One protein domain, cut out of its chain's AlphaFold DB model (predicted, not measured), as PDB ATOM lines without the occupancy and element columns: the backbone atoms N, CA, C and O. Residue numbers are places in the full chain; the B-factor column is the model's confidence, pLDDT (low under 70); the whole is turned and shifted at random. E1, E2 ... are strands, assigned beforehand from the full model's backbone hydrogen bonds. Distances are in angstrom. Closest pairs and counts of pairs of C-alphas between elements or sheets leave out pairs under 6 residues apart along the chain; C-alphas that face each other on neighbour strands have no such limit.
ATOM      1  N   VAL A   7     165.131 168.495 198.188       93.00
ATOM      2  CA  VAL A   7     165.037 167.037 198.108       93.00
ATOM      3  C   VAL A   7     166.062 166.519 197.106       93.00
ATOM      4  O   VAL A   7     166.062 166.923 195.947       93.00
ATOM      5  N   THR A   8     166.913 165.595 197.544       93.81
ATOM      6  CA  THR A   8     167.848 164.875 196.675       93.81
ATOM      7  C   THR A   8     167.227 163.538 196.278       93.81
ATOM      8  O   THR A   8     166.897 162.727 197.146       93.81
ATOM      9  N   LEU A   9     167.067 163.298 194.978       91.56
ATOM     10  CA  LEU A   9     166.506 162.055 194.446       91.56
ATOM     11  C   LEU A   9     167.614 161.030 194.146       91.56
ATOM     12  O   LEU A   9     168.651 161.370 193.581       91.56
ATOM     13  N   TYR A  10     167.361 159.766 194.479       92.06
ATOM     14  CA  TYR A  10     168.160 158.603 194.090       92.06
ATOM     15  C   TYR A  10     167.318 157.651 193.226       92.06
ATOM     16  O   TYR A  10     166.135 157.884 193.000       92.06
ATOM     17  N   VAL A  11     167.916 156.551 192.755       89.44
ATOM     18  CA  VAL A  11     167.252 155.586 191.853       89.44
ATOM     19  C   VAL A  11     165.918 155.069 192.411       89.44
ATOM     20  O   VAL A  11     164.939 154.983 191.677       89.44
ATOM     21  N   ASP A  12     165.879 154.719 193.697       89.75
ATOM     22  CA  ASP A  12     164.711 154.132 194.365       89.75
ATOM     23  C   ASP A  12     164.427 154.757 195.743       89.75
ATOM     24  O   ASP A  12     163.701 154.182 196.548       89.75
ATOM     25  N   SER A  13     165.005 155.921 196.045       94.75
ATOM     26  CA  SER A  13     164.874 156.605 197.339       94.75
ATOM     27  C   SER A  13     165.050 158.117 197.203       94.75
ATOM     28  O   SER A  13     165.418 158.613 196.141       94.75
ATOM     29  N   PHE A  14     164.782 158.867 198.270       95.38
ATOM     30  CA  PHE A  14     165.059 160.298 198.333       95.38
ATOM     31  C   PHE A  14     165.536 160.726 199.723       95.38
ATOM     32  O   PHE A  14     165.204 160.114 200.742       95.38
ATOM     33  N   LYS A  15     166.305 161.814 199.760       95.12
ATOM     34  CA  LYS A  15     166.727 162.511 200.974       95.12
ATOM     35  C   LYS A  15     166.032 163.866 201.037       95.12
ATOM     36  O   LYS A  15     166.260 164.708 200.175       95.12
ATOM     37  N   ALA A  16     165.222 164.090 202.064       93.94
ATOM     38  CA  ALA A  16     164.584 165.375 202.323       93.94
ATOM     39  C   ALA A  16     165.420 166.189 203.317       93.94
ATOM     40  O   ALA A  16     165.555 165.809 204.483       93.94
ATOM     41  N   ASN A  17     165.993 167.299 202.858       91.75
ATOM     42  CA  ASN A  17     166.775 168.221 203.675       91.75
ATOM     43  C   ASN A  17     165.838 169.276 204.279       91.75
ATOM     44  O   ASN A  17     165.122 169.980 203.567       91.75
ATOM     45  N   ARG A  18     165.838 169.397 205.607       89.62
ATOM     46  CA  ARG A  18     165.043 170.385 206.343       89.62
ATOM     47  C   ARG A  18     165.834 171.674 206.530       89.62
ATOM     48  O   ARG A  18     167.058 171.675 206.611       89.62
ATOM     49  N   LEU A  19     165.110 172.775 206.716       87.44
ATOM     50  CA  LEU A  19     165.683 174.114 206.907       87.44
ATOM     51  C   LEU A  19     166.598 174.240 208.133       87.44
ATOM     52  O   LEU A  19     167.443 175.124 208.184       87.44
ATOM     53  N   ASN A  20     166.430 173.366 209.125       88.06
ATOM     54  CA  ASN A  20     167.251 173.338 210.335       88.06
ATOM     55  C   ASN A  20     168.565 172.545 210.167       88.06
ATOM     56  O   ASN A  20     169.221 172.249 211.163       88.06
ATOM     57  N   GLY A  21     168.918 172.141 208.942       88.44
ATOM     58  CA  GLY A  21     170.124 171.364 208.637       88.44
ATOM     59  C   GLY A  21     170.003 169.858 208.903       88.44
ATOM     60  O   GLY A  21     170.908 169.102 208.555       88.44
ATOM     61  N   THR A  22     168.895 169.391 209.487       91.38
ATOM     62  CA  THR A  22     168.618 167.951 209.615       91.38
ATOM     63  C   THR A  22     168.051 167.393 208.313       91.38
ATOM     64  O   THR A  22     167.569 168.135 207.457       91.38
ATOM     65  N   TYR A  23     168.081 166.075 208.148       92.31
ATOM     66  CA  TYR A  23     167.496 165.422 206.982       92.31
ATOM     67  C   TYR A  23     166.790 164.126 207.364       92.31
ATOM     68  O   TYR A  23     167.046 163.543 208.419       92.31
ATOM     69  N   LEU A  24     165.911 163.674 206.476       92.38
ATOM     70  CA  LEU A  24     165.336 162.336 206.496       92.38
ATOM     71  C   LEU A  24     165.712 161.606 205.213       92.38
ATOM     72  O   LEU A  24     165.674 162.190 204.132       92.38
ATOM     73  N   LEU A  25     166.057 160.330 205.343       94.56
ATOM     74  CA  LEU A  25     166.312 159.440 204.219       94.56
ATOM     75  C   LEU A  25     165.165 158.440 204.128       94.56
ATOM     76  O   LEU A  25     164.840 157.783 205.119       94.56
ATOM     77  N   SER A  26     164.555 158.327 202.954       95.56
ATOM     78  CA  SER A  26     163.552 157.298 202.728       95.56
ATOM     79  C   SER A  26     164.212 155.915 202.609       95.56
ATOM     80  O   SER A  26     165.315 155.795 202.067       95.56
ATOM     81  N   PRO A  27     163.526 154.831 203.008       96.25
ATOM     82  CA  PRO A  27     163.871 153.493 202.537       96.25
ATOM     83  C   PRO A  27     163.620 153.386 201.023       96.25
ATOM     84  O   PRO A  27     163.149 154.332 200.390       96.25
ATOM     85  N   LYS A  28     163.900 152.215 200.441       96.19
ATOM     86  CA  LYS A  28     163.578 151.935 199.037       96.19
ATOM     87  C   LYS A  28     162.071 152.003 198.799       96.19
ATOM     88  O   LYS A  28     161.312 151.273 199.441       96.19
ATOM     89  N   LEU A  29     161.650 152.841 197.861       96.06
ATOM     90  CA  LEU A  29     160.263 152.988 197.449       96.06
ATOM     91  C   LEU A  29     159.929 152.004 196.336       96.06
ATOM     92  O   LEU A  29     160.745 151.685 195.472       96.06
ATOM     93  N   LYS A  30     158.684 151.538 196.350       95.31
ATOM     94  CA  LYS A  30     158.107 150.706 195.297       95.31
ATOM     95  C   LYS A  30     156.966 151.462 194.640       95.31
ATOM     96  O   LYS A  30     156.254 152.216 195.302       95.31
ATOM     97  N   SER A  31     156.777 151.239 193.345       92.38
ATOM     98  CA  SER A  31     155.619 151.794 192.653       92.38
ATOM     99  C   SER A  31     154.335 151.168 193.198       92.38
ATOM    100  O   SER A  31     154.249 149.948 193.349       92.38
ATOM    101  N   ASN A  32     153.333 152.003 193.460       87.44
ATOM    102  CA  ASN A  32     151.958 151.589 193.741       87.44
ATOM    103  C   ASN A  32     151.006 151.890 192.566       87.44
ATOM    104  O   ASN A  32     149.792 151.977 192.748       87.44
ATOM    105  N   GLY A  33     151.560 152.117 191.372       84.44
ATOM    106  CA  GLY A  33     150.850 152.645 190.212       84.44
ATOM    107  C   GLY A  33     151.274 154.082 189.923       84.44
ATOM    108  O   GLY A  33     152.170 154.303 189.114       84.44
ATOM    109  N   LYS A  34     150.635 155.064 190.571       85.62
ATOM    110  CA  LYS A  34     150.875 156.499 190.300       85.62
ATOM    111  C   LYS A  34     151.969 157.128 191.162       85.62
ATOM    112  O   LYS A  34     152.515 158.159 190.782       85.62
ATOM    113  N   LEU A  35     152.257 156.535 192.316       91.81
ATOM    114  CA  LEU A  35     153.228 157.041 193.275       91.81
ATOM    115  C   LEU A  35     154.311 155.995 193.516       91.81
ATOM    116  O   LEU A  35     154.076 154.786 193.457       91.81
ATOM    117  N   MET A  36     155.494 156.479 193.850       95.88
ATOM    118  CA  MET A  36     156.508 155.674 194.510       95.88
ATOM    119  C   MET A  36     156.270 155.817 196.005       95.88
ATOM    120  O   MET A  36     156.174 156.938 196.498       95.88
ATOM    121  N   MET A  37     156.116 154.701 196.720       96.50
ATOM    122  CA  MET A  37     155.805 154.707 198.149       96.50
ATOM    123  C   MET A  37     156.629 153.689 198.935       96.50
ATOM    124  O   MET A  37     156.975 152.614 198.440       96.50
ATOM    125  N   ALA A  38     156.892 154.022 200.192       96.88
ATOM    126  CA  ALA A  38     157.344 153.082 201.203       96.88
ATOM    127  C   ALA A  38     156.618 153.343 202.523       96.88
ATOM    128  O   ALA A  38     156.378 154.491 202.891       96.88
ATOM    129  N   ASP A  39     156.293 152.274 203.237       95.44
ATOM    130  CA  ASP A  39     155.675 152.312 204.559       95.44
ATOM    131  C   ASP A  39     156.522 151.452 205.499       95.44
ATOM    132  O   ASP A  39     156.580 150.229 205.346       95.44
ATOM    133  N   ASP A  40     157.214 152.090 206.442       93.69
ATOM    134  CA  ASP A  40     158.045 151.403 207.441       93.69
ATOM    135  C   ASP A  40     157.289 151.132 208.758       93.69
ATOM    136  O   ASP A  40     157.891 150.793 209.776       93.69
ATOM    137  N   LYS A  41     155.954 151.265 208.739       93.44
ATOM    138  CA  LYS A  41     155.011 151.279 209.871       93.44
ATOM    139  C   LYS A  41     155.051 152.550 210.712       93.44
ATOM    140  O   LYS A  41     153.992 152.956 211.192       93.44
ATOM    141  N   SER A  42     156.209 153.191 210.870       95.19
ATOM    142  CA  SER A  42     156.360 154.438 211.630       95.19
ATOM    143  C   SER A  42     156.130 155.678 210.767       95.19
ATOM    144  O   SER A  42     155.526 156.648 211.226       95.19
ATOM    145  N   LYS A  43     156.560 155.634 209.505       97.00
ATOM    146  CA  LYS A  43     156.424 156.697 208.520       97.00
ATOM    147  C   LYS A  43     156.034 156.137 207.163       97.00
ATOM    148  O   LYS A  43     156.363 155.005 206.804       97.00
ATOM    149  N   VAL A  44     155.351 156.979 206.402       96.69
ATOM    150  CA  VAL A  44     155.047 156.756 204.993       96.69
ATOM    151  C   VAL A  44     155.809 157.784 204.178       96.69
ATOM    152  O   VAL A  44     155.685 158.978 204.430       96.69
ATOM    153  N   TYR A  45     156.569 157.316 203.200       96.88
ATOM    154  CA  TYR A  45     157.334 158.134 202.267       96.88
ATOM    155  C   TYR A  45     156.684 158.012 200.903       96.88
ATOM    156  O   TYR A  45     156.332 156.902 200.493       96.88
ATOM    157  N   ALA A  46     156.533 159.128 200.203       96.12
ATOM    158  CA  ALA A  46     155.949 159.127 198.878       96.12
ATOM    159  C   ALA A  46     156.544 160.214 197.993       96.12
ATOM    160  O   ALA A  46     156.854 161.307 198.467       96.12
ATOM    161  N   TYR A  47     156.630 159.919 196.701       95.06
ATOM    162  CA  TYR A  47     156.774 160.936 195.670       95.06
ATOM    163  C   TYR A  47     155.981 160.565 194.421       95.06
ATOM    164  O   TYR A  47     155.658 159.393 194.185       95.06
ATOM    165  N   ASP A  48     155.625 161.577 193.641       92.81
ATOM    166  CA  ASP A  48     154.852 161.406 192.420       92.81
ATOM    167  C   ASP A  48     155.730 161.160 191.189       92.81
ATOM    168  O   ASP A  48     156.921 161.457 191.163       92.81
ATOM    169  N   SER A  49     155.136 160.630 190.121       89.19
ATOM    170  CA  SER A  49     155.870 160.352 188.880       89.19
ATOM    171  C   SER A  49     156.452 161.601 188.205       89.19
ATOM    172  O   SER A  49     157.302 161.460 187.331       89.19
ATOM    173  N   SER A  50     155.991 162.806 188.567       90.00
ATOM    174  CA  SER A  50     156.549 164.061 188.049       90.00
ATOM    175  C   SER A  50     157.850 164.473 188.740       90.00
ATOM    176  O   SER A  50     158.551 165.340 188.222       90.00
ATOM    177  N   LEU A  51     158.194 163.837 189.869       90.44
ATOM    178  CA  LEU A  51     159.361 164.158 190.697       90.44
ATOM    179  C   LEU A  51     159.332 165.597 191.238       90.44
ATOM    180  O   LEU A  51     160.374 166.165 191.561       90.44
ATOM    181  N   MET A  52     158.140 166.193 191.327       91.81
ATOM    182  CA  MET A  52     157.947 167.561 191.817       91.81
ATOM    183  C   MET A  52     157.264 167.604 193.180       91.81
ATOM    184  O   MET A  52     157.240 168.666 193.803       91.81
ATOM    185  N   ASN A  53     156.693 166.482 193.630       93.62
ATOM    186  CA  ASN A  53     155.950 166.407 194.877       93.62
ATOM    187  C   ASN A  53     156.474 165.262 195.742       93.62
ATOM    188  O   ASN A  53     156.483 164.106 195.319       93.62
ATOM    189  N   PHE A  54     156.857 165.589 196.974       94.94
ATOM    190  CA  PHE A  54     157.380 164.652 197.964       94.94
ATOM    191  C   PHE A  54     156.631 164.814 199.279       94.94
ATOM    192  O   PHE A  54     156.294 165.928 199.682       94.94
ATOM    193  N   ALA A  55     156.404 163.707 199.977       95.44
ATOM    194  CA  ALA A  55     155.764 163.720 201.280       95.44
ATOM    195  C   ALA A  55     156.368 162.676 202.218       95.44
ATOM    196  O   ALA A  55     156.703 161.558 201.812       95.44
ATOM    197  N   ILE A  56     156.450 163.042 203.495       95.62
ATOM    198  CA  ILE A  56     156.748 162.130 204.596       95.62
ATOM    199  C   ILE A  56     155.663 162.312 205.652       95.62
ATOM    200  O   ILE A  56     155.535 163.382 206.244       95.62
ATOM    201  N   SER A  57     154.883 161.265 205.896       96.44
ATOM    202  CA  SER A  57     153.874 161.234 206.953       96.44
ATOM    203  C   SER A  57     154.407 160.437 208.136       96.44
ATOM    204  O   SER A  57     154.656 159.240 208.010       96.44
ATOM    205  N   ASP A  58     154.607 161.095 209.275       95.94
ATOM    206  CA  ASP A  58     155.067 160.485 210.519       95.94
ATOM    207  C   ASP A  58     153.869 160.101 211.390       95.94
ATOM    208  O   ASP A  58     153.153 160.957 211.915       95.94
ATOM    209  N   ARG A  59     153.649 158.797 211.576       95.19
ATOM    210  CA  ARG A  59     152.514 158.278 212.349       95.19
ATOM    211  C   ARG A  59     152.723 158.396 213.854       95.19
ATOM    212  O   ARG A  59     151.743 158.463 214.591       95.19
ATOM    213  N   ILE A  60     153.978 158.428 214.305       94.81
ATOM    214  CA  ILE A  60     154.320 158.544 215.725       94.81
ATOM    215  C   ILE A  60     154.154 159.996 216.163       94.81
ATOM    216  O   ILE A  60     153.444 160.274 217.127       94.81
ATOM    217  N   ALA A  61     154.744 160.927 215.410       95.19
ATOM    218  CA  ALA A  61     154.623 162.356 215.683       95.19
ATOM    219  C   ALA A  61     153.276 162.952 215.232       95.19
ATOM    220  O   ALA A  61     152.967 164.090 215.584       95.19
ATOM    221  N   ARG A  62     152.473 162.199 214.463       95.75
ATOM    222  CA  ARG A  62     151.211 162.646 213.843       95.75
ATOM    223  C   ARG A  62     151.385 163.921 213.015       95.75
ATOM    224  O   ARG A  62     150.531 164.804 213.022       95.75
ATOM    225  N   SER A  63     152.503 164.012 212.304       94.75
ATOM    226  CA  SER A  63     152.857 165.150 211.464       94.75
ATOM    227  C   SER A  63     153.039 164.711 210.016       94.75
ATOM    228  O   SER A  63     153.184 163.529 209.703       94.75
ATOM    229  N   THR A  64     152.971 165.658 209.088       94.56
ATOM    230  CA  THR A  64     153.279 165.403 207.681       94.56
ATOM    231  C   THR A  64     154.104 166.558 207.148       94.56
ATOM    232  O   THR A  64     153.709 167.714 207.272       94.56
ATOM    233  N   GLU A  65     155.247 166.227 206.566       93.31
ATOM    234  CA  GLU A  65     156.104 167.159 205.845       93.31
ATOM    235  C   GLU A  65     155.892 166.955 204.348       93.31
ATOM    236  O   GLU A  65     155.804 165.818 203.878       93.31
ATOM    237  N   GLN A  66     155.768 168.056 203.610       93.44
ATOM    238  CA  GLN A  66     155.524 168.046 202.173       93.44
ATOM    239  C   GLN A  66     156.437 169.052 201.487       93.44
ATOM    240  O   GLN A  66     156.656 170.151 201.997       93.44
ATOM    241  N   TRP A  67     156.926 168.661 200.318       92.88
ATOM    242  CA  TRP A  67     157.655 169.508 199.390       92.88
ATOM    243  C   TRP A  67     156.889 169.473 198.076       92.88
ATOM    244  O   TRP A  67     156.822 168.427 197.431       92.88
ATOM    245  N   ASP A  68     156.258 170.589 197.724       91.38
ATOM    246  CA  ASP A  68     155.466 170.731 196.510       91.38
ATOM    247  C   ASP A  68     156.165 171.648 195.506       91.38
ATOM    248  O   ASP A  68     156.983 172.501 195.860       91.38
TER     249      ASP A  68
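This is residues 7 to 68 of the 76 residues of an uncharacterized protein of Enterobacter sp. Crenshaw (UniProt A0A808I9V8). Look for two small antiparallel sheets partly face to face with their strands crossed: the three short strands E1, E2 and E3 cover part of one face of the wider sheet E4, E5, E6 and E7. The single stretch that joins the two sheets, residues 26 to 34, runs from E3 to the far edge strand E4. The printed part has 62 residues and no named helix, with seven strands in chain order E1 to E7; the class is all strand. Both sheets are meanders, each strand the antiparallel neighbour of the one before, in the orders E4, E5, E6, E7 and E1, E2, E3. The whole is compact and rounded, with a radius of gyration of the C-alphas of 10.9 A and spans of 30 by 23 by 18 A.

Begin at the inner strand E5, residues 43 to 48. It forms a hairpin with E4, residues 35 to 39, at 172 degrees; look at N 45 and O 38, 2.8 A apart. On to E6, residues 54 to 58, the next hairpin stands at 167 degrees, with N 57 and O 44 at 2.8 A. E6 and the edge strand E7, residues 63 to 67, form a hairpin at 171 degrees, with N 56 and O 65 at 2.9 A. In the other sheet, E1, residues 7 to 9, and E2, residues 14 to 17, form a hairpin at 161 degrees, with N 15 and O 8 at 2.8 A. E2 and E3, residues 23 to 25, form another at 171 degrees, with N 16 and O 24 at 2.8 A. Between the sheets, the closest C-alphas of E1 and E7 are those of Val 7 and Trp 67, 7.9 A apart. E2 and E6 are only just apart, at 8.5 A. Residues 30 to 31 pair antiparallel with residues 36 to 37 of E4.

Find C-alpha 43 at (156.424, 156.697, 208.520); from there E5, the longest strand by residues, runs 16.8 A to C-alpha 48 at (154.852, 161.406, 192.420). E4 measures 12.5 A, E6 13.4 A and E7 13.7 A, the last ending at C-alpha 67, (157.655, 169.508, 199.390). E1 begins at C-alpha 7, (165.037, 167.037, 198.108), and is 6.4 A long; E2 is 9.7 A and E3 6.7 A.

Look to Asn 20 and Gly 33 for the two C-alphas farthest apart, 33.2 A. The printed part has no cut. The link from E3 to E4 is short, with 9 residues, and the other links are tight. The mean pLDDT of the printed part is 93.3, and no printed residue is under 70.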